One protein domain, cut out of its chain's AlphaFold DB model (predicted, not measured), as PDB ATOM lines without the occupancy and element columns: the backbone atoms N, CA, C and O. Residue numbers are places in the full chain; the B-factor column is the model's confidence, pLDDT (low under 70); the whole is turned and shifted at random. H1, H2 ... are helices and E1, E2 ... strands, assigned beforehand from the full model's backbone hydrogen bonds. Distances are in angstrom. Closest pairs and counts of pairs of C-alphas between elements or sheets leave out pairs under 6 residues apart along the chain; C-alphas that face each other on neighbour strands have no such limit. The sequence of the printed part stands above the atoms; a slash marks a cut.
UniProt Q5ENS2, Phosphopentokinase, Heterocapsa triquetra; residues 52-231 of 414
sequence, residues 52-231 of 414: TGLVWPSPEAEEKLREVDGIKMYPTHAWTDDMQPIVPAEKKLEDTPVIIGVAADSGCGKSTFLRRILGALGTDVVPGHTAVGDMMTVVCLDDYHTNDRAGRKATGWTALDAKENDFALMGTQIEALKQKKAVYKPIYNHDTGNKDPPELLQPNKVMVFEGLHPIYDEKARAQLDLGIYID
ATOM      1  N   THR A  52      13.084 -47.438 -30.861       85.94
ATOM      2  CA  THR A  52      14.235 -46.527 -31.004       85.94
ATOM      3  C   THR A  52      15.378 -46.899 -30.062       85.94
ATOM      4  O   THR A  52      16.522 -46.523 -30.298       85.94
ATOM      5  N   GLY A  53      15.069 -47.633 -28.986       89.50
ATOM      6  CA  GLY A  53      16.019 -47.991 -27.935       89.50
ATOM      7  C   GLY A  53      16.421 -46.814 -27.045       89.50
ATOM      8  O   GLY A  53      17.246 -46.992 -26.156       89.50
ATOM      9  N   LEU A  54      15.835 -45.633 -27.259       93.25
ATOM     10  CA  LEU A  54      16.133 -44.410 -26.524       93.25
ATOM     11  C   LEU A  54      14.991 -44.062 -25.572       93.25
ATOM     12  O   LEU A  54      13.817 -44.273 -25.873       93.25
ATOM     13  N   VAL A  55      15.350 -43.472 -24.435       96.12
ATOM     14  CA  VAL A  55      14.404 -42.957 -23.442       96.12
ATOM     15  C   VAL A  55      14.749 -41.505 -23.158       96.12
ATOM     16  O   VAL A  55      15.907 -41.174 -22.912       96.12
ATOM     17  N   TRP A  56      13.749 -40.638 -23.197       96.06
ATOM     18  CA  TRP A  56      13.856 -39.242 -22.822       96.06
ATOM     19  C   TRP A  56      13.257 -38.996 -21.425       96.06
ATOM     20  O   TRP A  56      12.128 -39.421 -21.166       96.06
ATOM     21  N   PRO A  57      13.944 -38.241 -20.553       95.38
ATOM     22  CA  PRO A  57      15.339 -37.811 -20.660       95.38
ATOM     23  C   PRO A  57      16.306 -38.950 -20.292       95.38
ATOM     24  O   PRO A  57      16.037 -39.752 -19.398       95.38
ATOM     25  N   SER A  58      17.456 -39.005 -20.962       96.12
ATOM     26  CA  SER A  58      18.611 -39.822 -20.567       96.12
ATOM     27  C   SER A  58      19.891 -39.229 -21.162       96.12
ATOM     28  O   SER A  58      19.799 -38.572 -22.200       96.12
ATOM     29  N   PRO A  59      21.083 -39.487 -20.584       96.44
ATOM     30  CA  PRO A  59      22.339 -38.979 -21.142       96.44
ATOM     31  C   PRO A  59      22.550 -39.360 -22.613       96.44
ATOM     32  O   PRO A  59      22.979 -38.533 -23.408       96.44
ATOM     33  N   GLU A  60      22.181 -40.587 -22.999       94.75
ATOM     34  CA  GLU A  60      22.294 -41.048 -24.389       94.75
ATOM     35  C   GLU A  60      21.343 -40.293 -25.332       94.75
ATOM     36  O   GLU A  60      21.716 -39.945 -26.453       94.75
ATOM     37  N   ALA A  61      20.106 -40.028 -24.897       94.50
ATOM     38  CA  ALA A  61      19.148 -39.272 -25.697       94.50
ATOM     39  C   ALA A  61      19.495 -37.773 -25.756       94.50
ATOM     40  O   ALA A  61      19.237 -37.130 -26.768       94.50
ATOM     41  N   GLU A  62      20.095 -37.214 -24.704       95.69
ATOM     42  CA  GLU A  62      20.580 -35.830 -24.683       95.69
ATOM     43  C   GLU A  62      21.765 -35.622 -25.631       95.69
ATOM     44  O   GLU A  62      21.778 -34.642 -26.368       95.69
ATOM     45  N   GLU A  63      22.712 -36.564 -25.687       95.12
ATOM     46  CA  GLU A  63      23.855 -36.505 -26.613       95.12
ATOM     47  C   GLU A  63      23.421 -36.548 -28.088       95.12
ATOM     48  O   GLU A  63      24.052 -35.938 -28.950       95.12
ATOM     49  N   LYS A  64      22.315 -37.243 -28.379       92.62
ATOM     50  CA  LYS A  64      21.735 -37.378 -29.726       92.62
ATOM     51  C   LYS A  64      20.702 -36.296 -30.057       92.62
ATOM     52  O   LYS A  64      20.134 -36.316 -31.151       92.62
ATOM     53  N   LEU A  65      20.413 -35.377 -29.133       93.62
ATOM     54  CA  LEU A  65      19.468 -34.292 -29.373       93.62
ATOM     55  C   LEU A  65      20.045 -33.327 -30.409       93.62
ATOM     56  O   LEU A  65      21.149 -32.808 -30.251       93.62
ATOM     57  N   ARG A  66      19.263 -33.039 -31.449       92.62
ATOM     58  CA  ARG A  66      19.612 -32.035 -32.460       92.62
ATOM     59  C   ARG A  66      18.611 -30.888 -32.453       92.62
ATOM     60  O   ARG A  66      17.458 -31.054 -32.054       92.62
ATOM     61  N   GLU A  67      19.059 -29.733 -32.920       94.38
ATOM     62  CA  GLU A  67      18.224 -28.552 -33.111       94.38
ATOM     63  C   GLU A  67      18.329 -28.101 -34.565       94.38
ATOM     64  O   GLU A  67      19.424 -28.016 -35.120       94.38
ATOM     65  N   VAL A  68      17.181 -27.855 -35.190       92.94
ATOM     66  CA  VAL A  68      17.081 -27.439 -36.589       92.94
ATOM     67  C   VAL A  68      16.124 -26.258 -36.650       92.94
ATOM     68  O   VAL A  68      14.980 -26.380 -36.222       92.94
ATOM     69  N   ASP A  69      16.601 -25.104 -37.116       90.56
ATOM     70  CA  ASP A  69      15.833 -23.849 -37.173       90.56
ATOM     71  C   ASP A  69      15.151 -23.468 -35.841       90.56
ATOM     72  O   ASP A  69      14.030 -22.960 -35.812       90.56
ATOM     73  N   GLY A  70      15.819 -23.727 -34.711       91.44
ATOM     74  CA  GLY A  70      15.280 -23.457 -33.372       91.44
ATOM     75  C   GLY A  70      14.290 -24.508 -32.851       91.44
ATOM     76  O   GLY A  70      13.715 -24.328 -31.778       91.44
ATOM     77  N   ILE A  71      14.075 -25.603 -33.590       93.69
ATOM     78  CA  ILE A  71      13.186 -26.707 -33.215       93.69
ATOM     79  C   ILE A  71      14.023 -27.859 -32.672       93.69
ATOM     80  O   ILE A  71      14.898 -28.390 -33.360       93.69
ATOM     81  N   LYS A  72      13.729 -28.269 -31.436       94.06
ATOM     82  CA  LYS A  72      14.322 -29.462 -30.831       94.06
ATOM     83  C   LYS A  72      13.765 -30.710 -31.498       94.06
ATOM     84  O   LYS A  72      12.558 -30.891 -31.591       94.06
ATOM     85  N   MET A  73      14.663 -31.588 -31.914       93.69
ATOM     86  CA  MET A  73      14.339 -32.829 -32.603       93.69
ATOM     87  C   MET A  73      14.703 -33.987 -31.680       93.69
ATOM     88  O   MET A  73      15.845 -34.456 -31.677       93.69
ATOM     89  N   TYR A  74      13.748 -34.424 -30.856       94.44
ATOM     90  CA  TYR A  74      13.986 -35.511 -29.908       94.44
ATOM     91  C   TYR A  74      14.365 -36.795 -30.648       94.44
ATOM     92  O   TYR A  74      13.591 -37.262 -31.483       94.44
ATOM     93  N   PRO A  75      15.513 -37.425 -30.345       92.19
ATOM     94  CA  PRO A  75      15.965 -38.601 -31.088       92.19
ATOM     95  C   PRO A  75      15.047 -39.818 -30.878       92.19
ATOM     96  O   PRO A  75      15.019 -40.736 -31.694       92.19
ATOM     97  N   THR A  76      14.224 -39.803 -29.828       93.69
ATOM     98  CA  THR A  76      13.159 -40.781 -29.576       93.69
ATOM     99  C   THR A  76      12.024 -40.742 -30.604       93.69
ATOM    100  O   THR A  76      11.231 -41.675 -30.653       93.69
ATOM    101  N   HIS A  77      11.928 -39.711 -31.446       93.56
ATOM    102  CA  HIS A  77      10.950 -39.620 -32.538       93.56
ATOM    103  C   HIS A  77      11.431 -40.258 -33.853       93.56
ATOM    104  O   HIS A  77      10.774 -40.084 -34.873       93.56
ATOM    105  N   ALA A  78      12.548 -40.995 -33.839       91.94
ATOM    106  CA  ALA A  78      13.054 -41.752 -34.992       91.94
ATOM    107  C   ALA A  78      13.338 -40.900 -36.250       91.94
ATOM    108  O   ALA A  78      13.157 -41.360 -37.378       91.94
ATOM    109  N   TRP A  79      13.790 -39.655 -36.066       90.06
ATOM    110  CA  TRP A  79      14.236 -38.794 -37.164       90.06
ATOM    111  C   TRP A  79      15.425 -39.403 -37.915       90.06
ATOM    112  O   TRP A  79      16.313 -39.993 -37.300       90.06
ATOM    113  N   THR A  80      15.498 -39.171 -39.226       86.88
ATOM    114  CA  THR A  80      16.737 -39.355 -39.994       86.88
ATOM    115  C   THR A  80      17.535 -38.049 -40.053       86.88
ATOM    116  O   THR A  80      16.998 -36.957 -39.816       86.88
ATOM    117  N   ASP A  81      18.832 -38.147 -40.353       82.81
ATOM    118  CA  ASP A  81      19.754 -37.002 -40.343       82.81
ATOM    119  C   ASP A  81      19.381 -35.927 -41.374       82.81
ATOM    120  O   ASP A  81      19.535 -34.734 -41.119       82.81
ATOM    121  N   ASP A  82      18.825 -36.332 -42.511       86.62
ATOM    122  CA  ASP A  82      18.430 -35.461 -43.618       86.62
ATOM    123  C   ASP A  82      17.070 -34.772 -43.418       86.62
ATOM    124  O   ASP A  82      16.780 -33.780 -44.090       86.62
ATOM    125  N   MET A  83      16.242 -35.243 -42.477       89.38
ATOM    126  CA  MET A  83      14.923 -34.659 -42.231       89.38
ATOM    127  C   MET A  83      15.016 -33.248 -41.645       89.38
ATOM    128  O   MET A  83      15.675 -33.015 -40.629       89.38
ATOM    129  N   GLN A  84      14.263 -32.332 -42.246       91.75
ATOM    130  CA  GLN A  84      13.977 -30.999 -41.722       91.75
ATOM    131  C   GLN A  84      12.579 -31.022 -41.088       91.75
ATOM    132  O   GLN A  84      11.666 -31.558 -41.710       91.75
ATOM    133  N   PRO A  85      12.350 -30.457 -39.891       92.62
ATOM    134  CA  PRO A  85      11.041 -30.526 -39.224       92.62
ATOM    135  C   PRO A  85       9.912 -29.874 -40.030       92.62
ATOM    136  O   PRO A  85       8.760 -30.306 -39.946       92.62
ATOM    137  N   ILE A  86      10.240 -28.837 -40.804       96.94
ATOM    138  CA  ILE A  86       9.314 -28.067 -41.632       96.94
ATOM    139  C   ILE A  86       9.913 -27.937 -43.029       96.94
ATOM    140  O   ILE A  86      11.080 -27.589 -43.184       96.94
ATOM    141  N   VAL A  87       9.098 -28.168 -44.054       96.75
ATOM    142  CA  VAL A  87       9.485 -28.042 -45.463       96.75
ATOM    143  C   VAL A  87       8.396 -27.312 -46.259       96.75
ATOM    144  O   VAL A  87       7.252 -27.205 -45.802       96.75
ATOM    145  N   PRO A  88       8.700 -26.773 -47.453       97.19
ATOM    146  CA  PRO A  88       7.664 -26.243 -48.332       97.19
ATOM    147  C   PRO A  88       6.590 -27.299 -48.626       97.19
ATOM    148  O   PRO A  88       6.911 -28.450 -48.910       97.19
ATOM    149  N   ALA A  89       5.315 -26.905 -48.570       96.31
ATOM    150  CA  ALA A  89       4.224 -27.795 -48.948       96.31
ATOM    151  C   ALA A  89       4.259 -28.097 -50.452       96.31
ATOM    152  O   ALA A  89       4.546 -27.220 -51.272       96.31
ATOM    153  N   GLU A  90       3.909 -29.329 -50.816       93.88
ATOM    154  CA  GLU A  90       3.823 -29.760 -52.217       93.88
ATOM    155  C   GLU A  90       2.655 -29.079 -52.935       93.88
ATOM    156  O   GLU A  90       2.725 -28.769 -54.126       93.88
ATOM    157  N   LYS A  91       1.568 -28.833 -52.196       86.94
ATOM    158  CA  LYS A  91       0.354 -28.192 -52.694       86.94
ATOM    159  C   LYS A  91       0.172 -26.842 -52.022       86.94
ATOM    160  O   LYS A  91       0.231 -26.721 -50.801       86.94
ATOM    161  N   LYS A  92      -0.113 -25.821 -52.830       87.12
ATOM    162  CA  LYS A  92      -0.504 -24.506 -52.323       87.12
ATOM    163  C   LYS A  92      -2.002 -24.497 -52.052       87.12
ATOM    164  O   LYS A  92      -2.791 -24.652 -52.980       87.12
ATOM    165  N   LEU A  93      -2.376 -24.289 -50.794       91.94
ATOM    166  CA  LEU A  93      -3.752 -23.971 -50.432       91.94
ATOM    167  C   LEU A  93      -4.033 -22.491 -50.705       91.94
ATOM    168  O   LEU A  93      -3.192 -21.623 -50.439       91.94
ATOM    169  N   GLU A  94      -5.220 -22.216 -51.243       89.00
ATOM    170  CA  GLU A  94      -5.700 -20.851 -51.457       89.00
ATOM    171  C   GLU A  94      -5.873 -20.146 -50.107       89.00
ATOM    172  O   GLU A  94      -5.201 -19.147 -49.834       89.00
ATOM    173  N   ASP A  95      -6.678 -20.740 -49.227       92.88
ATOM    174  CA  ASP A  95      -6.993 -20.196 -47.910       92.88
ATOM    175  C   ASP A  95      -6.096 -20.774 -46.818       92.88
ATOM    176  O   ASP A  95      -5.467 -21.827 -46.968       92.88
ATOM    177  N   THR A  96      -6.042 -20.059 -45.701       94.56
ATOM    178  CA  THR A  96      -5.435 -20.544 -44.463       94.56
ATOM    179  C   THR A  96      -6.236 -21.742 -43.935       94.56
ATOM    180  O   THR A  96      -7.460 -21.633 -43.834       94.56
ATOM    181  N   PRO A  97      -5.584 -22.868 -43.591       97.19
ATOM    182  CA  PRO A  97      -6.223 -23.991 -42.914       97.19
ATOM    183  C   PRO A  97      -6.996 -23.580 -41.665       97.19
ATOM    184  O   PRO A  97      -6.498 -22.791 -40.863       97.19
ATOM    185  N   VAL A  98      -8.166 -24.186 -41.476       98.31
ATOM    186  CA  VAL A  98      -8.938 -24.092 -40.234       98.31
ATOM    187  C   VAL A  98      -8.483 -25.204 -39.295       98.31
ATOM    188  O   VAL A  98      -8.549 -26.386 -39.639       98.31
ATOM    189  N   ILE A  99      -7.999 -24.824 -38.118       98.56
ATOM    190  CA  ILE A  99      -7.393 -25.720 -37.137       98.56
ATOM    191  C   ILE A  99      -8.379 -25.995 -36.002       98.56
ATOM    192  O   ILE A  99      -8.834 -25.081 -35.320       98.56
ATOM    193  N   ILE A 100      -8.681 -27.268 -35.757       98.62
ATOM    194  CA  ILE A 100      -9.644 -27.700 -34.741       98.62
ATOM    195  C   ILE A 100      -8.940 -28.604 -33.735       98.62
ATOM    196  O   ILE A 100      -8.334 -29.601 -34.118       98.62
ATOM    197  N   GLY A 101      -9.052 -28.286 -32.448       98.19
ATOM    198  CA  GLY A 101      -8.590 -29.143 -31.359       98.19
ATOM    199  C   GLY A 101      -9.741 -29.963 -30.785       98.19
ATOM    200  O   GLY A 101     -10.777 -29.402 -30.445       98.19
ATOM    201  N   VAL A 102      -9.571 -31.279 -30.641       97.81
ATOM    202  CA  VAL A 102     -10.561 -32.172 -30.011       97.81
ATOM    203  C   VAL A 102      -9.925 -32.894 -28.827       97.81
ATOM    204  O   VAL A 102      -9.283 -33.934 -28.981       97.81
ATOM    205  N   ALA A 103     -10.100 -32.329 -27.634       97.06
ATOM    206  CA  ALA A 103      -9.623 -32.904 -26.383       97.06
ATOM    207  C   ALA A 103     -10.572 -34.012 -25.924       97.06
ATOM    208  O   ALA A 103     -11.750 -33.760 -25.654       97.06
ATOM    209  N   ALA A 104     -10.074 -35.244 -25.829       91.38
ATOM    210  CA  ALA A 104     -10.854 -36.341 -25.280       91.38
ATOM    211  C   ALA A 104      -9.994 -37.529 -24.824       91.38
ATOM    212  O   ALA A 104      -9.065 -37.950 -25.517       91.38
ATOM    213  N   ASP A 105     -10.386 -38.175 -23.723       86.06
ATOM    214  CA  ASP A 105      -9.741 -39.407 -23.246       86.06
ATOM    215  C   ASP A 105      -9.959 -40.583 -24.223       86.06
ATOM    216  O   ASP A 105     -10.812 -40.575 -25.114       86.06
ATOM    217  N   SER A 106      -9.156 -41.629 -24.089       76.75
ATOM    218  CA  SER A 106      -9.355 -42.910 -24.766       76.75
ATOM    219  C   SER A 106     -10.764 -43.485 -24.510       76.75
ATOM    220  O   SER A 106     -11.281 -43.432 -23.399       76.75
ATOM    221  N   GLY A 107     -11.401 -44.054 -25.541       74.69
ATOM    222  CA  GLY A 107     -12.691 -44.747 -25.399       74.69
ATOM    223  C   GLY A 107     -13.942 -43.864 -25.258       74.69
ATOM    224  O   GLY A 107     -15.025 -44.406 -25.083       74.69
ATOM    225  N   CYS A 108     -13.844 -42.541 -25.389       79.31
ATOM    226  CA  CYS A 108     -14.977 -41.610 -25.234       79.31
ATOM    227  C   CYS A 108     -15.863 -41.431 -26.488       79.31
ATOM    228  O   CYS A 108     -16.729 -40.560 -26.530       79.31
ATOM    229  N   GLY A 109     -15.635 -42.220 -27.544       78.44
ATOM    230  CA  GLY A 109     -16.397 -42.119 -28.794       78.44
ATOM    231  C   GLY A 109     -15.825 -41.162 -29.849       78.44
ATOM    232  O   GLY A 109     -16.526 -40.880 -30.822       78.44
ATOM    233  N   LYS A 110     -14.558 -40.722 -29.731       84.69
ATOM    234  CA  LYS A 110     -13.868 -39.876 -30.735       84.69
ATOM    235  C   LYS A 110     -14.073 -40.337 -32.175       84.69
ATOM    236  O   LYS A 110     -14.452 -39.548 -33.027       84.69
ATOM    237  N   SER A 111     -13.885 -41.626 -32.457       84.31
ATOM    238  CA  SER A 111     -14.021 -42.150 -33.822       84.31
ATOM    239  C   SER A 111     -15.446 -42.031 -34.369       84.31
ATOM    240  O   SER A 111     -15.620 -41.943 -35.580       84.31
ATOM    241  N   THR A 112     -16.472 -42.055 -33.512       87.56
ATOM    242  CA  THR A 112     -17.864 -41.792 -33.917       87.56
ATOM    243  C   THR A 112     -18.070 -40.299 -34.152       87.56
ATOM    244  O   THR A 112     -18.655 -39.920 -35.164       87.56
ATOM    245  N   PHE A 113     -17.529 -39.458 -33.271       92.31
ATOM    246  CA  PHE A 113     -17.594 -38.006 -33.398       92.31
ATOM    247  C   PHE A 113     -16.917 -37.495 -34.683       92.31
ATOM    248  O   PHE A 113     -17.537 -36.774 -35.461       92.31
ATOM    249  N   LEU A 114     -15.704 -37.964 -34.990       90.62
ATOM    250  CA  LEU A 114     -14.982 -37.615 -36.217       90.62
ATOM    251  C   LEU A 114     -15.759 -38.003 -37.486       90.62
ATOM    252  O   LEU A 114     -15.755 -37.249 -38.453       90.62
ATOM    253  N   ARG A 115     -16.495 -39.129 -37.493       89.94
ATOM    254  CA  ARG A 115     -17.369 -39.496 -38.631       89.94
ATOM    255  C   ARG A 115     -18.509 -38.511 -38.841       89.94
ATOM    256  O   ARG A 115     -18.903 -38.289 -39.981       89.94
ATOM    257  N   ARG A 116     -19.051 -37.941 -37.762       94.56
ATOM    258  CA  ARG A 116     -20.092 -36.912 -37.864       94.56
ATOM    259  C   ARG A 116     -19.520 -35.640 -38.491       94.56
ATOM    260  O   ARG A 116     -20.152 -35.102 -39.391       94.56
ATOM    261  N   ILE A 117     -18.301 -35.238 -38.109       95.06
ATOM    262  CA  ILE A 117     -17.590 -34.105 -38.734       95.06
ATOM    263  C   ILE A 117     -17.371 -34.349 -40.232       95.06
ATOM    264  O   ILE A 117     -17.736 -33.501 -41.042       95.06
ATOM    265  N   LEU A 118     -16.860 -35.525 -40.613       93.31
ATOM    266  CA  LEU A 118     -16.688 -35.906 -42.023       93.31
ATOM    267  C   LEU A 118     -17.998 -35.792 -42.814       93.31
ATOM    268  O   LEU A 118     -18.025 -35.216 -43.900       93.31
ATOM    269  N   GLY A 119     -19.096 -36.288 -42.233       92.12
ATOM    270  CA  GLY A 119     -20.429 -36.192 -42.822       92.12
ATOM    271  C   GLY A 119     -20.892 -34.751 -43.039       92.12
ATOM    272  O   GLY A 119     -21.396 -34.447 -44.116       92.12
ATOM    273  N   ALA A 120     -20.688 -33.869 -42.057       94.38
ATOM    274  CA  ALA A 120     -21.067 -32.458 -42.151       94.38
ATOM    275  C   ALA A 120     -20.227 -31.672 -43.174       94.38
ATOM    276  O   ALA A 120     -20.747 -30.759 -43.817       94.38
ATOM    277  N   LEU A 121     -18.954 -32.045 -43.347       94.00
ATOM    278  CA  LEU A 121     -18.039 -31.486 -44.350       94.00
ATOM    279  C   LEU A 121     -18.172 -32.143 -45.735       94.00
ATOM    280  O   LEU A 121     -17.430 -31.785 -46.645       94.00
ATOM    281  N   GLY A 122     -19.058 -33.131 -45.901       92.44
ATOM    282  CA  GLY A 122     -19.267 -33.805 -47.185       92.44
ATOM    283  C   GLY A 122     -18.027 -34.524 -47.726       92.44
ATOM    284  O   GLY A 122     -17.867 -34.637 -48.939       92.44
ATOM    285  N   THR A 123     -17.139 -34.996 -46.847       92.88
ATOM    286  CA  THR A 123     -15.847 -35.578 -47.230       92.88
ATOM    287  C   THR A 123     -15.657 -36.972 -46.641       92.88
ATOM    288  O   THR A 123     -16.245 -37.320 -45.618       92.88
ATOM    289  N   ASP A 124     -14.800 -37.762 -47.278       90.25
ATOM    290  CA  ASP A 124     -14.314 -39.037 -46.766       90.25
ATOM    291  C   ASP A 124     -12.796 -38.943 -46.573       90.25
ATOM    292  O   ASP A 124     -12.110 -38.172 -47.246       90.25
ATOM    293  N   VAL A 125     -12.258 -39.756 -45.665       88.75
ATOM    294  CA  VAL A 125     -10.812 -39.872 -45.438       88.75
ATOM    295  C   VAL A 125     -10.327 -41.249 -45.855       88.75
ATOM    296  O   VAL A 125     -10.983 -42.265 -45.606       88.75
ATOM    297  N   VAL A 126      -9.143 -41.293 -46.455       87.31
ATOM    298  CA  VAL A 126      -8.398 -42.532 -46.639       87.31
ATOM    299  C   VAL A 126      -7.838 -42.940 -45.277       87.31
ATOM    300  O   VAL A 126      -7.107 -42.163 -44.659       87.31
ATOM    301  N   PRO A 127      -8.169 -44.143 -44.777       78.75
ATOM    302  CA  PRO A 127      -7.617 -44.608 -43.516       78.75
ATOM    303  C   PRO A 127      -6.119 -44.935 -43.658       78.75
ATOM    304  O   PRO A 127      -5.749 -45.744 -44.508       78.75
ATOM    305  N   GLY A 128      -5.291 -44.346 -42.797       82.31
ATOM    306  CA  GLY A 128      -3.862 -44.615 -42.584       82.31
ATOM    307  C   GLY A 128      -3.494 -44.289 -41.130       82.31
ATOM    308  O   GLY A 128      -4.404 -44.106 -40.328       82.31
ATOM    309  N   HIS A 129      -2.207 -44.202 -40.772       86.56
ATOM    310  CA  HIS A 129      -1.824 -43.713 -39.433       86.56
ATOM    311  C   HIS A 129      -2.433 -42.324 -39.177       86.56
ATOM    312  O   HIS A 129      -3.226 -42.146 -38.255       86.56
ATOM    313  N   THR A 130      -2.174 -41.395 -40.099       92.31
ATOM    314  CA  THR A 130      -2.939 -40.154 -40.250       92.31
ATOM    315  C   THR A 130      -4.083 -40.376 -41.241       92.31
ATOM    316  O   THR A 130      -3.878 -40.889 -42.344       92.31
ATOM    317  N   ALA A 131      -5.305 -39.984 -40.875       92.12
ATOM    318  CA  ALA A 131      -6.459 -40.064 -41.769       92.12
ATOM    319  C   ALA A 131      -6.544 -38.801 -42.639       92.12
ATOM    320  O   ALA A 131      -6.707 -37.702 -42.111       92.12
ATOM    321  N   VAL A 132      -6.450 -38.958 -43.962       93.19
ATOM    322  CA  VAL A 132      -6.337 -37.840 -44.920       93.19
ATOM    323  C   VAL A 132      -7.453 -37.908 -45.960       93.19
ATOM    324  O   VAL A 132      -7.644 -38.940 -46.599       93.19
ATOM    325  N   GLY A 133      -8.179 -36.809 -46.141       92.56
ATOM    326  CA  GLY A 133      -9.210 -36.623 -47.164       92.56
ATOM    327  C   GLY A 133      -9.032 -35.302 -47.913       92.56
ATOM    328  O   GLY A 133      -8.120 -34.532 -47.622       92.56
ATOM    329  N   ASP A 134      -9.919 -35.010 -48.863       92.50
ATOM    330  CA  ASP A 134      -9.803 -33.803 -49.702       92.50
ATOM    331  C   ASP A 134     -10.111 -32.499 -48.950       92.50
ATOM    332  O   ASP A 134      -9.601 -31.436 -49.308       92.50
ATOM    333  N   MET A 135     -10.974 -32.566 -47.930       94.44
ATOM    334  CA  MET A 135     -11.340 -31.413 -47.096       94.44
ATOM    335  C   MET A 135     -10.689 -31.445 -45.714       94.44
ATOM    336  O   MET A 135     -10.488 -30.390 -45.117       94.44
ATOM    337  N   MET A 136     -10.406 -32.634 -45.183       95.75
ATOM    338  CA  MET A 136     -10.056 -32.809 -43.776       95.75
ATOM    339  C   MET A 136      -8.905 -33.791 -43.592       95.75
ATOM    340  O   MET A 136      -8.900 -34.870 -44.184       95.75
ATOM    341  N   THR A 137      -7.972 -33.441 -42.709       96.94
ATOM    342  CA  THR A 137      -6.960 -34.358 -42.171       96.94
ATOM    343  C   THR A 137      -7.102 -34.449 -40.655       96.94
ATOM    344  O   THR A 137      -7.308 -33.429 -39.997       96.94
ATOM    345  N   VAL A 138      -6.985 -35.656 -40.095       96.12
ATOM    346  CA  VAL A 138      -7.030 -35.904 -38.645       96.12
ATOM    347  C   VAL A 138      -5.679 -36.391 -38.151       96.12
ATOM    348  O   VAL A 138      -5.176 -37.404 -38.635       96.12
ATOM    349  N   VAL A 139      -5.137 -35.686 -37.162       96.56
ATOM    350  CA  VAL A 139      -3.847 -35.945 -36.530       96.56
ATOM    351  C   VAL A 139      -4.071 -36.369 -35.081       96.56
ATOM    352  O   VAL A 139      -4.683 -35.629 -34.309       96.56
ATOM    353  N   CYS A 140      -3.552 -37.540 -34.711       95.62
ATOM    354  CA  CYS A 140      -3.538 -38.014 -33.328       95.62
ATOM    355  C   CYS A 140      -2.375 -37.365 -32.569       95.62
ATOM    356  O   CYS A 140      -1.230 -37.425 -33.010       95.62
ATOM    357  N   LEU A 141      -2.645 -36.760 -31.414       96.94
ATOM    358  CA  LEU A 141      -1.621 -36.067 -30.632       96.94
ATOM    359  C   LEU A 141      -0.678 -36.996 -29.866       96.94
ATOM    360  O   LEU A 141       0.392 -36.546 -29.463       96.94
ATOM    361  N   ASP A 142      -0.997 -38.289 -29.758       96.25
ATOM    362  CA  ASP A 142      -0.067 -39.299 -29.238       96.25
ATOM    363  C   ASP A 142       1.222 -39.372 -30.085       96.25
ATOM    364  O   ASP A 142       2.272 -39.800 -29.598       96.25
ATOM    365  N   ASP A 143       1.180 -38.897 -31.335       97.50
ATOM    366  CA  ASP A 143       2.357 -38.732 -32.188       97.50
ATOM    367  C   ASP A 143       3.412 -37.818 -31.573       97.50
ATOM    368  O   ASP A 143       4.600 -38.015 -31.817       97.50
ATOM    369  N   TYR A 144       3.017 -36.883 -30.713       97.56
ATOM    370  CA  TYR A 144       3.922 -35.960 -30.037       97.56
ATOM    371  C   TYR A 144       4.407 -36.468 -28.676       97.56
ATOM    372  O   TYR A 144       5.104 -35.733 -27.980       97.56
ATOM    373  N   HIS A 145       4.131 -37.724 -28.299       97.38
ATOM    374  CA  HIS A 145       4.747 -38.301 -27.102       97.38
ATOM    375  C   HIS A 145       6.278 -38.213 -27.172       97.38
ATOM    376  O   HIS A 145       6.868 -38.427 -28.233       97.38
ATOM    377  N   THR A 146       6.960 -37.924 -26.071       96.50
ATOM    378  CA  THR A 146       8.430 -37.906 -26.049       96.50
ATOM    379  C   THR A 146       9.014 -39.311 -26.068       96.50
ATOM    380  O   THR A 146      10.089 -39.506 -26.621       96.50
ATOM    381  N   ASN A 147       8.308 -40.302 -25.523       97.12
ATOM    382  CA  ASN A 147       8.752 -41.683 -25.417       97.12
ATOM    383  C   ASN A 147       7.788 -42.659 -26.090       97.12
ATOM    384  O   ASN A 147       6.580 -42.442 -26.224       97.12
ATOM    385  N   ASP A 148       8.337 -43.813 -26.453       95.62
ATOM    386  CA  ASP A 148       7.539 -44.989 -26.752       95.62
ATOM    387  C   ASP A 148       6.972 -45.633 -25.463       95.62
ATOM    388  O   ASP A 148       7.179 -45.166 -24.336       95.62
ATOM    389  N   ARG A 149       6.210 -46.723 -25.603       94.94
ATOM    390  CA  ARG A 149       5.587 -47.411 -24.460       94.94
ATOM    391  C   ARG A 149       6.618 -47.973 -23.474       94.94
ATOM    392  O   ARG A 149       6.333 -48.015 -22.275       94.94
ATOM    393  N   ALA A 150       7.775 -48.425 -23.954       95.00
ATOM    394  CA  ALA A 150       8.835 -48.959 -23.105       95.00
ATOM    395  C   ALA A 150       9.556 -47.830 -22.354       95.00
ATOM    396  O   ALA A 150       9.772 -47.955 -21.149       95.00
ATOM    397  N   GLY A 151       9.826 -46.707 -23.022       95.88
ATOM    398  CA  GLY A 151      10.387 -45.504 -22.418       95.88
ATOM    399  C   GLY A 151       9.494 -44.944 -21.316       95.88
ATOM    400  O   GLY A 151       9.972 -44.747 -20.203       95.88
ATOM    401  N   ARG A 152       8.175 -44.842 -21.540       95.31
ATOM    402  CA  ARG A 152       7.219 -44.461 -20.479       95.31
ATOM    403  C   ARG A 152       7.241 -45.401 -19.279       95.31
ATOM    404  O   ARG A 152       7.140 -44.974 -18.133       95.31
ATOM    405  N   LYS A 153       7.393 -46.707 -19.522       94.88
ATOM    406  CA  LYS A 153       7.538 -47.686 -18.436       94.88
ATOM    407  C   LYS A 153       8.838 -47.471 -17.652       94.88
ATOM    408  O   LYS A 153       8.831 -47.671 -16.442       94.88
ATOM    409  N   ALA A 154       9.922 -47.085 -18.324       95.69
ATOM    410  CA  ALA A 154      11.212 -46.811 -17.696       95.69
ATOM    411  C   ALA A 154      11.211 -45.503 -16.886       95.69
ATOM    412  O   ALA A 154      11.763 -45.475 -15.790       95.69
ATOM    413  N   THR A 155      10.560 -44.446 -17.382       95.75
ATOM    414  CA  THR A 155      10.434 -43.161 -16.670       95.75
ATOM    415  C   THR A 155       9.387 -43.201 -15.557       95.75
ATOM    416  O   THR A 155       9.467 -42.436 -14.598       95.75
ATOM    417  N   GLY A 156       8.392 -44.084 -15.684       94.19
ATOM    418  CA  GLY A 156       7.216 -44.117 -14.820       94.19
ATOM    419  C   GLY A 156       6.169 -43.054 -15.169       94.19
ATOM    420  O   GLY A 156       5.174 -42.945 -14.453       94.19
ATOM    421  N   TRP A 157       6.365 -42.290 -16.247       94.69
ATOM    422  CA  TRP A 157       5.413 -41.275 -16.695       94.69
ATOM    423  C   TRP A 157       4.229 -41.918 -17.410       94.69
ATOM    424  O   TRP A 157       4.374 -42.854 -18.204       94.69
ATOM    425  N   THR A 158       3.027 -41.418 -17.136       94.00
ATOM    426  CA  THR A 158       1.851 -41.819 -17.907       94.00
ATOM    427  C   THR A 158       1.772 -40.999 -19.193       94.00
ATOM    428  O   THR A 158       2.333 -39.915 -19.285       94.00
ATOM    429  N   ALA A 159       1.017 -41.482 -20.183       93.44
ATOM    430  CA  ALA A 159       0.727 -40.701 -21.391       93.44
ATOM    431  C   ALA A 159      -0.060 -39.404 -21.097       93.44
ATOM    432  O   ALA A 159      -0.159 -38.536 -21.954       93.44
ATOM    433  N   LEU A 160      -0.652 -39.282 -19.900       95.50
ATOM    434  CA  LEU A 160      -1.381 -38.088 -19.479       95.50
ATOM    435  C   LEU A 160      -0.443 -36.996 -18.946       95.50
ATOM    436  O   LEU A 160      -0.831 -35.830 -18.958       95.50
ATOM    437  N   ASP A 161       0.752 -37.364 -18.470       96.25
ATOM    438  CA  ASP A 161       1.719 -36.422 -17.909       96.25
ATOM    439  C   ASP A 161       2.189 -35.442 -18.992       96.25
ATOM    440  O   ASP A 161       2.591 -35.831 -20.091       96.25
ATOM    441  N   ALA A 162       2.148 -34.149 -18.682       95.62
ATOM    442  CA  ALA A 162       2.612 -33.104 -19.583       95.62
ATOM    443  C   ALA A 162       4.092 -33.273 -19.979       95.62
ATOM    444  O   ALA A 162       4.472 -32.916 -21.089       95.62
ATOM    445  N   LYS A 163       4.929 -33.859 -19.112       95.75
ATOM    446  CA  LYS A 163       6.347 -34.130 -19.415       95.75
ATOM    447  C   LYS A 163       6.544 -35.162 -20.519       95.75
ATOM    448  O   LYS A 163       7.613 -35.203 -21.119       95.75
ATOM    449  N   GLU A 164       5.532 -35.988 -20.760       96.50
ATOM    450  CA  GLU A 164       5.560 -37.049 -21.756       96.50
ATOM    451  C   GLU A 164       5.149 -36.557 -23.150       96.50
ATOM    452  O   GLU A 164       5.042 -37.353 -24.076       96.50
ATOM    453  N   ASN A 165       4.914 -35.256 -23.324       96.62
ATOM    454  CA  ASN A 165       4.429 -34.673 -24.567       96.62
ATOM    455  C   ASN A 165       5.329 -33.519 -25.021       96.62
ATOM    456  O   ASN A 165       5.653 -32.608 -24.259       96.62
ATOM    457  N   ASP A 166       5.714 -33.537 -26.295       96.75
ATOM    458  CA  ASP A 166       6.498 -32.482 -26.928       96.75
ATOM    459  C   ASP A 166       5.588 -31.364 -27.454       96.75
ATOM    460  O   ASP A 166       5.279 -31.259 -28.646       96.75
ATOM    461  N   PHE A 167       5.138 -30.513 -26.533       96.75
ATOM    462  CA  PHE A 167       4.278 -29.376 -26.857       96.75
ATOM    463  C   PHE A 167       4.960 -28.324 -27.734       96.75
ATOM    464  O   PHE A 167       4.292 -27.657 -28.523       96.75
ATOM    465  N   ALA A 168       6.286 -28.186 -27.631       95.25
ATOM    466  CA  ALA A 168       7.033 -27.226 -28.432       95.25
ATOM    467  C   ALA A 168       7.002 -27.614 -29.915       95.25
ATOM    468  O   ALA A 168       6.673 -26.774 -30.758       95.25
ATOM    469  N   LEU A 169       7.278 -28.884 -30.233       96.56
ATOM    470  CA  LEU A 169       7.152 -29.398 -31.595       96.56
ATOM    471  C   LEU A 169       5.697 -29.369 -32.067       96.56
ATOM    472  O   LEU A 169       5.442 -28.917 -33.181       96.56
ATOM    473  N   MET A 170       4.751 -29.790 -31.219       97.56
ATOM    474  CA  MET A 170       3.320 -29.781 -31.533       97.56
ATOM    475  C   MET A 170       2.848 -28.387 -31.961       97.56
ATOM    476  O   MET A 170       2.364 -28.221 -33.080       97.56
ATOM    477  N   GLY A 171       3.037 -27.368 -31.117       96.88
ATOM    478  CA  GLY A 171       2.611 -26.000 -31.418       96.88
ATOM    479  C   GLY A 171       3.290 -25.434 -32.666       96.88
ATOM    480  O   GLY A 171       2.619 -24.857 -33.521       96.88
ATOM    481  N   THR A 172       4.595 -25.673 -32.817       97.12
ATOM    482  CA  THR A 172       5.367 -25.189 -33.973       97.12
ATOM    483  C   THR A 172       4.913 -25.840 -35.283       97.12
ATOM    484  O   THR A 172       4.800 -25.167 -36.308       97.12
ATOM    485  N   GLN A 173       4.611 -27.140 -35.274       97.75
ATOM    486  CA  GLN A 173       4.118 -27.833 -36.464       97.75
ATOM    487  C   GLN A 173       2.678 -27.444 -36.810       97.75
ATOM    488  O   GLN A 173       2.380 -27.266 -37.992       97.75
ATOM    489  N   ILE A 174       1.802 -27.247 -35.817       98.19
ATOM    490  CA  ILE A 174       0.447 -26.718 -36.048       98.19
ATOM    491  C   ILE A 174       0.530 -25.331 -36.698       98.19
ATOM    492  O   ILE A 174      -0.134 -25.081 -37.705       98.19
ATOM    493  N   GLU A 175       1.378 -24.444 -36.169       97.94
ATOM    494  CA  GLU A 175       1.603 -23.114 -36.740       97.94
ATOM    495  C   GLU A 175       2.124 -23.205 -38.183       97.94
ATOM    496  O   GLU A 175       1.604 -22.537 -39.079       97.94
ATOM    497  N   ALA A 176       3.112 -24.065 -38.449       97.81
ATOM    498  CA  ALA A 176       3.662 -24.262 -39.788       97.81
ATOM    499  C   ALA A 176       2.602 -24.747 -40.792       97.81
ATOM    500  O   ALA A 176       2.526 -24.228 -41.911       97.81
ATOM    501  N   LEU A 177       1.746 -25.687 -40.382       98.00
ATOM    502  CA  LEU A 177       0.621 -26.168 -41.186       98.00
ATOM    503  C   LEU A 177      -0.377 -25.040 -41.465       98.00
ATOM    504  O   LEU A 177      -0.776 -24.858 -42.615       98.00
ATOM    505  N   LYS A 178      -0.705 -24.213 -40.463       96.50
ATOM    506  CA  LYS A 178      -1.548 -23.014 -40.633       96.50
ATOM    507  C   LYS A 178      -0.911 -21.996 -41.590       96.50
ATOM    508  O   LYS A 178      -1.596 -21.383 -42.403       96.50
ATOM    509  N   GLN A 179       0.417 -21.888 -41.596       96.88
ATOM    510  CA  GLN A 179       1.195 -21.107 -42.568       96.88
ATOM    511  C   GLN A 179       1.353 -21.790 -43.942       96.88
ATOM    512  O   GLN A 179       2.103 -21.299 -44.789       96.88
ATOM    513  N   LYS A 180       0.643 -22.898 -44.193       97.50
ATOM    514  CA  LYS A 180       0.651 -23.651 -45.459       97.50
ATOM    515  C   LYS A 180       2.018 -24.255 -45.804       97.50
ATOM    516  O   LYS A 180       2.359 -24.398 -46.978       97.50
ATOM    517  N   LYS A 181       2.798 -24.610 -44.784       97.81
ATOM    518  CA  LYS A 181       4.021 -25.415 -44.904       97.81
ATOM    519  C   LYS A 181       3.700 -26.871 -44.564       97.81
ATOM    520  O   LYS A 181       2.732 -27.141 -43.860       97.81
ATOM    521  N   ALA A 182       4.497 -27.798 -45.080       97.94
ATOM    522  CA  ALA A 182       4.420 -29.202 -44.696       97.94
ATOM    523  C   ALA A 182       5.384 -29.481 -43.538       97.94
ATOM    524  O   ALA A 182       6.353 -28.745 -43.327       97.94
ATOM    525  N   VAL A 183       5.112 -30.538 -42.780       97.81
ATOM    526  CA  VAL A 183       5.907 -30.906 -41.603       97.81
ATOM    527  C   VAL A 183       6.227 -32.390 -41.623       97.81
ATOM    528  O   VAL A 183       5.398 -33.193 -42.045       97.81
ATOM    529  N   TYR A 184       7.404 -32.769 -41.137       97.25
ATOM    530  CA  TYR A 184       7.675 -34.168 -40.817       97.25
ATOM    531  C   TYR A 184       7.145 -34.444 -39.414       97.25
ATOM    532  O   TYR A 184       7.766 -34.091 -38.414       97.25
ATOM    533  N   LYS A 185       5.948 -35.017 -39.338       96.75
ATOM    534  CA  LYS A 185       5.275 -35.322 -38.077       96.75
ATOM    535  C   LYS A 185       5.746 -36.694 -37.579       96.75
ATOM    536  O   LYS A 185       5.642 -37.654 -38.347       96.75
ATOM    537  N   PRO A 186       6.197 -36.833 -36.320       96.12
ATOM    538  CA  PRO A 186       6.499 -38.140 -35.746       96.12
ATOM    539  C   PRO A 186       5.290 -39.089 -35.778       96.12
ATOM    540  O   PRO A 186       4.149 -38.672 -35.989       96.12
ATOM    541  N   ILE A 187       5.537 -40.379 -35.563       95.75
ATOM    542  CA  ILE A 187       4.487 -41.402 -35.544       95.75
ATOM    543  C   ILE A 187       4.592 -42.198 -34.249       95.75
ATOM    544  O   ILE A 187       5.638 -42.775 -33.951       95.75
ATOM    545  N   TYR A 188       3.502 -42.266 -33.485       95.56
ATOM    546  CA  TYR A 188       3.358 -43.213 -32.387       95.56
ATOM    547  C   TYR A 188       2.493 -44.399 -32.822       95.56
ATOM    548  O   TYR A 188       1.285 -44.301 -33.028       95.56
ATOM    549  N   ASN A 189       3.124 -45.561 -32.942       93.31
ATOM    550  CA  ASN A 189       2.483 -46.779 -33.405       93.31
ATOM    551  C   ASN A 189       1.720 -47.445 -32.250       93.31
ATOM    552  O   ASN A 189       2.314 -47.999 -31.326       93.31
ATOM    553  N   HIS A 190       0.387 -47.421 -32.287       90.25
ATOM    554  CA  HIS A 190      -0.434 -48.010 -31.223       90.25
ATOM    555  C   HIS A 190      -0.381 -49.548 -31.171       90.25
ATOM    556  O   HIS A 190      -0.562 -50.111 -30.082       90.25
ATOM    557  N   ASP A 191      -0.110 -50.213 -32.301       88.50
ATOM    558  CA  ASP A 191      -0.048 -51.675 -32.401       88.50
ATOM    559  C   ASP A 191       1.196 -52.212 -31.681       88.50
ATOM    560  O   ASP A 191       1.092 -53.078 -30.810       88.50
ATOM    561  N   THR A 192       2.372 -51.656 -31.990       91.50
ATOM    562  CA  THR A 192       3.650 -52.071 -31.383       91.50
ATOM    563  C   THR A 192       3.962 -51.320 -30.091       91.50
ATOM    564  O   THR A 192       4.601 -51.861 -29.190       91.50
ATOM    565  N   GLY A 193       3.456 -50.094 -29.953       93.19
ATOM    566  CA  GLY A 193       3.809 -49.169 -28.882       93.19
ATOM    567  C   GLY A 193       5.109 -48.403 -29.124       93.19
ATOM    568  O   GLY A 193       5.558 -47.754 -28.181       93.19
ATOM    569  N   ASN A 194       5.694 -48.482 -30.323       94.88
ATOM    570  CA  ASN A 194       6.959 -47.843 -30.695       94.88
ATOM    571  C   ASN A 194       6.755 -46.456 -31.326       94.88
ATOM    572  O   ASN A 194       5.640 -46.055 -31.666       94.88
ATOM    573  N   LYS A 195       7.871 -45.754 -31.531       94.31
ATOM    574  CA  LYS A 195       7.966 -44.549 -32.357       94.31
ATOM    575  C   LYS A 195       8.495 -44.914 -33.743       94.31
ATOM    576  O   LYS A 195       9.630 -45.367 -33.858       94.31
ATOM    577  N   ASP A 196       7.665 -44.733 -34.766       93.44
ATOM    578  CA  ASP A 196       8.037 -44.994 -36.161       93.44
ATOM    579  C   ASP A 196       8.642 -43.731 -36.804       93.44
ATOM    580  O   ASP A 196       8.411 -42.625 -36.301       93.44
ATOM    581  N   PRO A 197       9.406 -43.871 -37.910       92.75
ATOM    582  CA  PRO A 197       9.956 -42.725 -38.625       92.75
ATOM    583  C   PRO A 197       8.879 -41.686 -38.986       92.75
ATOM    584  O   PRO A 197       7.783 -42.081 -39.398       92.75
ATOM    585  N   PRO A 198       9.177 -40.379 -38.876       94.56
ATOM    586  CA  PRO A 198       8.233 -39.315 -39.193       94.56
ATOM    587  C   PRO A 198       7.678 -39.398 -40.618       94.56
ATOM    588  O   PRO A 198       8.404 -39.690 -41.570       94.56
ATOM    589  N   GLU A 199       6.399 -39.063 -40.782       94.44
ATOM    590  CA  GLU A 199       5.754 -38.932 -42.091       94.44
ATOM    591  C   GLU A 199       5.629 -37.467 -42.510       94.44
ATOM    592  O   GLU A 199       5.449 -36.574 -41.678       94.44
ATOM    593  N   LEU A 200       5.682 -37.221 -43.819       95.69
ATOM    594  CA  LEU A 200       5.445 -35.895 -44.374       95.69
ATOM    595  C   LEU A 200       3.942 -35.584 -44.371       95.69
ATOM    596  O   LEU A 200       3.170 -36.147 -45.147       95.69
ATOM    597  N   LEU A 201       3.538 -34.650 -43.517       96.94
ATOM    598  CA  LEU A 201       2.174 -34.163 -43.390       96.94
ATOM    599  C   LEU A 201       2.000 -32.857 -44.173       96.94
ATOM    600  O   LEU A 201       2.637 -31.845 -43.878       96.94
ATOM    601  N   GLN A 202       1.107 -32.880 -45.161       97.69
ATOM    602  CA  GLN A 202       0.718 -31.702 -45.938       97.69
ATOM    603  C   GLN A 202      -0.400 -30.922 -45.221       97.69
ATOM    604  O   GLN A 202      -1.258 -31.542 -44.584       97.69
ATOM    605  N   PRO A 203      -0.449 -29.583 -45.354       97.62
ATOM    606  CA  PRO A 203      -1.575 -28.805 -44.857       97.62
ATOM    607  C   PRO A 203      -2.853 -29.159 -45.634       97.62
ATOM    608  O   PRO A 203      -2.813 -29.417 -46.840       97.62
ATOM    609  N   ASN A 204      -3.995 -29.134 -44.950       96.88
ATOM    610  CA  ASN A 204      -5.321 -29.376 -45.524       96.88
ATOM    611  C   ASN A 204      -6.280 -28.227 -45.175       96.88
ATOM    612  O   ASN A 204      -5.964 -27.399 -44.327       96.88
ATOM    613  N   LYS A 205      -7.446 -28.159 -45.822       97.19
ATOM    614  CA  LYS A 205      -8.439 -27.095 -45.595       97.19
ATOM    615  C   LYS A 205      -8.943 -27.078 -44.150       97.19
ATOM    616  O   LYS A 205      -9.055 -26.009 -43.558       97.19
ATOM    617  N   VAL A 206      -9.201 -28.259 -43.586       97.81
ATOM    618  CA  VAL A 206      -9.511 -28.464 -42.170       97.81
ATOM    619  C   VAL A 206      -8.505 -29.448 -41.579       97.81
ATOM    620  O   VAL A 206      -8.330 -30.557 -42.083       97.81
ATOM    621  N   MET A 207      -7.854 -29.052 -40.491       97.88
ATOM    622  CA  MET A 207      -6.926 -29.897 -39.742       97.88
ATOM    623  C   MET A 207      -7.500 -30.143 -38.352       97.88
ATOM    624  O   MET A 207      -7.704 -29.200 -37.591       97.88
ATOM    625  N   VAL A 208      -7.761 -31.404 -38.015       98.06
ATOM    626  CA  VAL A 208      -8.263 -31.798 -36.696       98.06
ATOM    627  C   VAL A 208      -7.131 -32.434 -35.901       98.06
ATOM    628  O   VAL A 208      -6.638 -33.492 -36.280       98.06
ATOM    629  N   PHE A 209      -6.747 -31.813 -34.791       97.81
ATOM    630  CA  PHE A 209      -5.787 -32.342 -33.828       97.81
ATOM    631  C   PHE A 209      -6.551 -32.934 -32.650       97.81
ATOM    632  O   PHE A 209      -7.171 -32.215 -31.865       97.81
ATOM    633  N   GLU A 210      -6.554 -34.257 -32.552       96.19
ATOM    634  CA  GLU A 210      -7.322 -34.992 -31.551       96.19
ATOM    635  C   GLU A 210      -6.405 -35.723 -30.581       96.19
ATOM    636  O   GLU A 210      -5.360 -36.241 -30.965       96.19
ATOM    637  N   GLY A 211      -6.789 -35.756 -29.310       94.94
ATOM    638  CA  GLY A 211      -6.060 -36.523 -28.312       94.94
ATOM    639  C   GLY A 211      -6.243 -35.967 -26.914       94.94
ATOM    640  O   GLY A 211      -7.263 -35.358 -26.590       94.94
ATOM    641  N   LEU A 212      -5.246 -36.205 -26.070       95.81
ATOM    642  CA  LEU A 212      -5.299 -35.858 -24.655       95.81
ATOM    643  C   LEU A 212      -5.059 -34.368 -24.386       95.81
ATOM    644  O   LEU A 212      -5.651 -33.843 -23.446       95.81
ATOM    645  N   HIS A 213      -4.235 -33.686 -25.191       97.50
ATOM    646  CA  HIS A 213      -3.720 -32.347 -24.864       97.50
ATOM    647  C   HIS A 213      -3.824 -31.256 -25.955       97.50
ATOM    648  O   HIS A 213      -2.963 -30.375 -25.978       97.50
ATOM    649  N   PRO A 214      -4.837 -31.223 -26.846       97.31
ATOM    650  CA  PRO A 214      -4.882 -30.203 -27.902       97.31
ATOM    651  C   PRO A 214      -5.054 -28.771 -27.378       97.31
ATOM    652  O   PRO A 214      -4.712 -27.827 -28.079       97.31
ATOM    653  N   ILE A 215      -5.595 -28.595 -26.167       98.19
ATOM    654  CA  ILE A 215      -5.940 -27.288 -25.576       98.19
ATOM    655  C   ILE A 215      -5.032 -26.993 -24.359       98.19
ATOM    656  O   ILE A 215      -5.170 -25.960 -23.702       98.19
ATOM    657  N   TYR A 216      -4.093 -27.891 -24.032       97.94
ATOM    658  CA  TYR A 216      -3.247 -27.802 -22.839       97.94
ATOM    659  C   TYR A 216      -2.218 -26.673 -22.944       97.94
ATOM    660  O   TYR A 216      -2.255 -25.728 -22.152       97.94
ATOM    661  N   ASP A 217      -1.329 -26.766 -23.935       97.12
ATOM    662  CA  ASP A 217      -0.253 -25.803 -24.151       97.12
ATOM    663  C   ASP A 217      -0.788 -24.502 -24.760       97.12
ATOM    664  O   ASP A 217      -1.604 -24.511 -25.680       97.12
ATOM    665  N   GLU A 218      -0.320 -23.367 -24.244       95.19
ATOM    666  CA  GLU A 218      -0.801 -22.049 -24.658       95.19
ATOM    667  C   GLU A 218      -0.470 -21.736 -26.122       95.19
ATOM    668  O   GLU A 218      -1.319 -21.194 -26.831       95.19
ATOM    669  N   LYS A 219       0.726 -22.106 -26.599       91.00
ATOM    670  CA  LYS A 219       1.139 -21.831 -27.980       91.00
ATOM    671  C   LYS A 219       0.363 -22.691 -28.962       91.00
ATOM    672  O   LYS A 219      -0.104 -22.159 -29.965       91.00
ATOM    673  N   ALA A 220       0.209 -23.984 -28.671       94.31
ATOM    674  CA  ALA A 220      -0.605 -24.886 -29.482       94.31
ATOM    675  C   ALA A 220      -2.071 -24.423 -29.513       94.31
ATOM    676  O   ALA A 220      -2.652 -24.282 -30.590       94.31
ATOM    677  N   ARG A 221      -2.638 -24.082 -28.346       97.06
ATOM    678  CA  ARG A 221      -4.009 -23.568 -28.226       97.06
ATOM    679  C   ARG A 221      -4.221 -22.281 -29.022       97.06
ATOM    680  O   ARG A 221      -5.256 -22.146 -29.662       97.06
ATOM    681  N   ALA A 222      -3.254 -21.362 -29.027       96.38
ATOM    682  CA  ALA A 222      -3.343 -20.108 -29.780       96.38
ATOM    683  C   ALA A 222      -3.428 -20.302 -31.307       96.38
ATOM    684  O   ALA A 222      -3.833 -19.380 -32.015       96.38
ATOM    685  N   GLN A 223      -3.063 -21.480 -31.825       97.25
ATOM    686  CA  GLN A 223      -3.211 -21.796 -33.247       97.25
ATOM    687  C   GLN A 223      -4.599 -22.334 -33.608       97.25
ATOM    688  O   GLN A 223      -4.939 -22.350 -34.795       97.25
ATOM    689  N   LEU A 224      -5.391 -22.778 -32.627       98.25
ATOM    690  CA  LEU A 224      -6.717 -23.339 -32.862       98.25
ATOM    691  C   LEU A 224      -7.703 -22.239 -33.262       98.25
ATOM    692  O   LEU A 224      -7.760 -21.182 -32.641       98.25
ATOM    693  N   ASP A 225      -8.514 -22.523 -34.274       98.50
ATOM    694  CA  ASP A 225      -9.689 -21.727 -34.622       98.50
ATOM    695  C   ASP A 225     -10.943 -22.221 -33.883       98.50
ATOM    696  O   ASP A 225     -11.929 -21.498 -33.801       98.50
ATOM    697  N   LEU A 226     -10.918 -23.452 -33.351       98.56
ATOM    698  CA  LEU A 226     -11.969 -24.004 -32.498       98.56
ATOM    699  C   LEU A 226     -11.419 -25.091 -31.559       98.56
ATOM    700  O   LEU A 226     -10.863 -26.091 -32.017       98.56
ATOM    701  N   GLY A 227     -11.625 -24.936 -30.250       98.38
ATOM    702  CA  GLY A 227     -11.326 -25.935 -29.223       98.38
ATOM    703  C   GLY A 227     -12.577 -26.661 -28.720       98.38
ATOM    704  O   GLY A 227     -13.479 -26.048 -28.153       98.38
ATOM    705  N   ILE A 228     -12.615 -27.983 -28.879       98.50
ATOM    706  CA  ILE A 228     -13.716 -28.862 -28.465       98.50
ATOM    707  C   ILE A 228     -13.213 -29.790 -27.361       98.50
ATOM    708  O   ILE A 228     -12.189 -30.452 -27.530       98.50
ATOM    709  N   TYR A 229     -13.952 -29.898 -26.259       98.19
ATOM    710  CA  TYR A 229     -13.641 -30.839 -25.182       98.19
ATOM    711  C   TYR A 229     -14.785 -31.839 -24.975       98.19
ATOM    712  O   TYR A 229     -15.939 -31.450 -24.809       98.19
ATOM    713  N   ILE A 230     -14.477 -33.137 -24.963       97.00
ATOM    714  CA  ILE A 230     -15.440 -34.200 -24.643       97.00
ATOM    715  C   ILE A 230     -15.220 -34.628 -23.191       97.00
ATOM    716  O   ILE A 230     -14.249 -35.317 -22.870       97.00
ATOM    717  N   ASP A 231     -16.146 -34.232 -22.322       96.00
ATOM    718  CA  ASP A 231     -16.098 -34.478 -20.883       96.00
ATOM    719  C   ASP A 231     -16.998 -35.659 -20.504       96.00
ATOM    720  O   ASP A 231     -18.218 -35.600 -20.638       96.00
TER     721      ASP A 231
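This is residues 52 to 231 of the 414 residues of the protein "Phosphopentokinase" of Heterocapsa triquetra (UniProt Q5ENS2). Two twisted sheets stand next to each other, a five-stranded one and a smaller three-stranded one, and the long helix H5 packs on both. H2 lies beside the larger sheet, H6 packs on H5, and the small E1-E2 hairpin packs on H5 through E2, with H1 and H4 far from the mean of the C-alphas. The printed part has 180 residues, with six named helices and ten named strands in the order H1 E1 E2 E3 E4 H2 E5 E6 H3 H4 H5 E7 E8 E9 H6 E10; the class is mixed, helices and strands. The larger sheet runs E5 E6 E9 E4 E10, mixed; E3 E7 E8 and E1 E2 are antiparallel. The whole is compact, with a radius of gyration of the C-alphas of 15.8 A and spans of 48 by 36 by 29 A.

Start in the largest sheet: E5 is residues 131 to 133, E6 136 to 140, E9 206 to 211 at 16.4 A, E4 98 to 103 at 16.4 A, and E10 226 to 231 at 16.2 A, ending at C-alpha 231 at (-16.098, -34.478, -20.883). Next find E3, 86 to 88, E7, 181 to 188 at 21.8 A, and E8, 195 to 201 at 16.2 A. H5, 167 to 178, runs 16.3 A from C-alpha 167 at (4.278, -29.376, -26.857). H2 is 110 to 120 at 15.4 A, H3 141 to 144, H4 149 to 155, H6 218 to 222. H1, 59 to 63, begins at (22.339, -38.979, -21.142), before E1, 66 to 68, and E2, 71 to 73.

In the large sheet, look at N 209 and O 100, 2.8 A, for parallel E9 and E4, and N 228 and O 101, 2.8 A, for parallel E4 and E10. E9, H6 and E10 form a split strand-helix-strand unit, two parallel strands with E4 between them, its crossover right-handed. H2 is on this sheet at a height of 6.0 A, over none of its strands. H5 is on one face of E3 E7 E8, two layers, at a height of 9.4 A over E7, slantwise at 34 degrees on the local plane. In the E7-E8 hairpin, N 185 and O 199 are 2.9 A apart. H5 touches H6, closest at the C-alphas of Gly 171 and Ala 220, 3.9 A. Every O i to N i+4 pair is within hydrogen-bond range in H1, H4, H5 and H6, 6 of 7 in H2; H3 is too short for one.

The C-alphas farthest apart, of Pro 59 and Gly 122, are 49.4 A apart. The printed part has no cut; the links E2 to E3 and H4 to H5 are long. Mean pLDDT of the printed part is 94.0, and no printed residue is under 70.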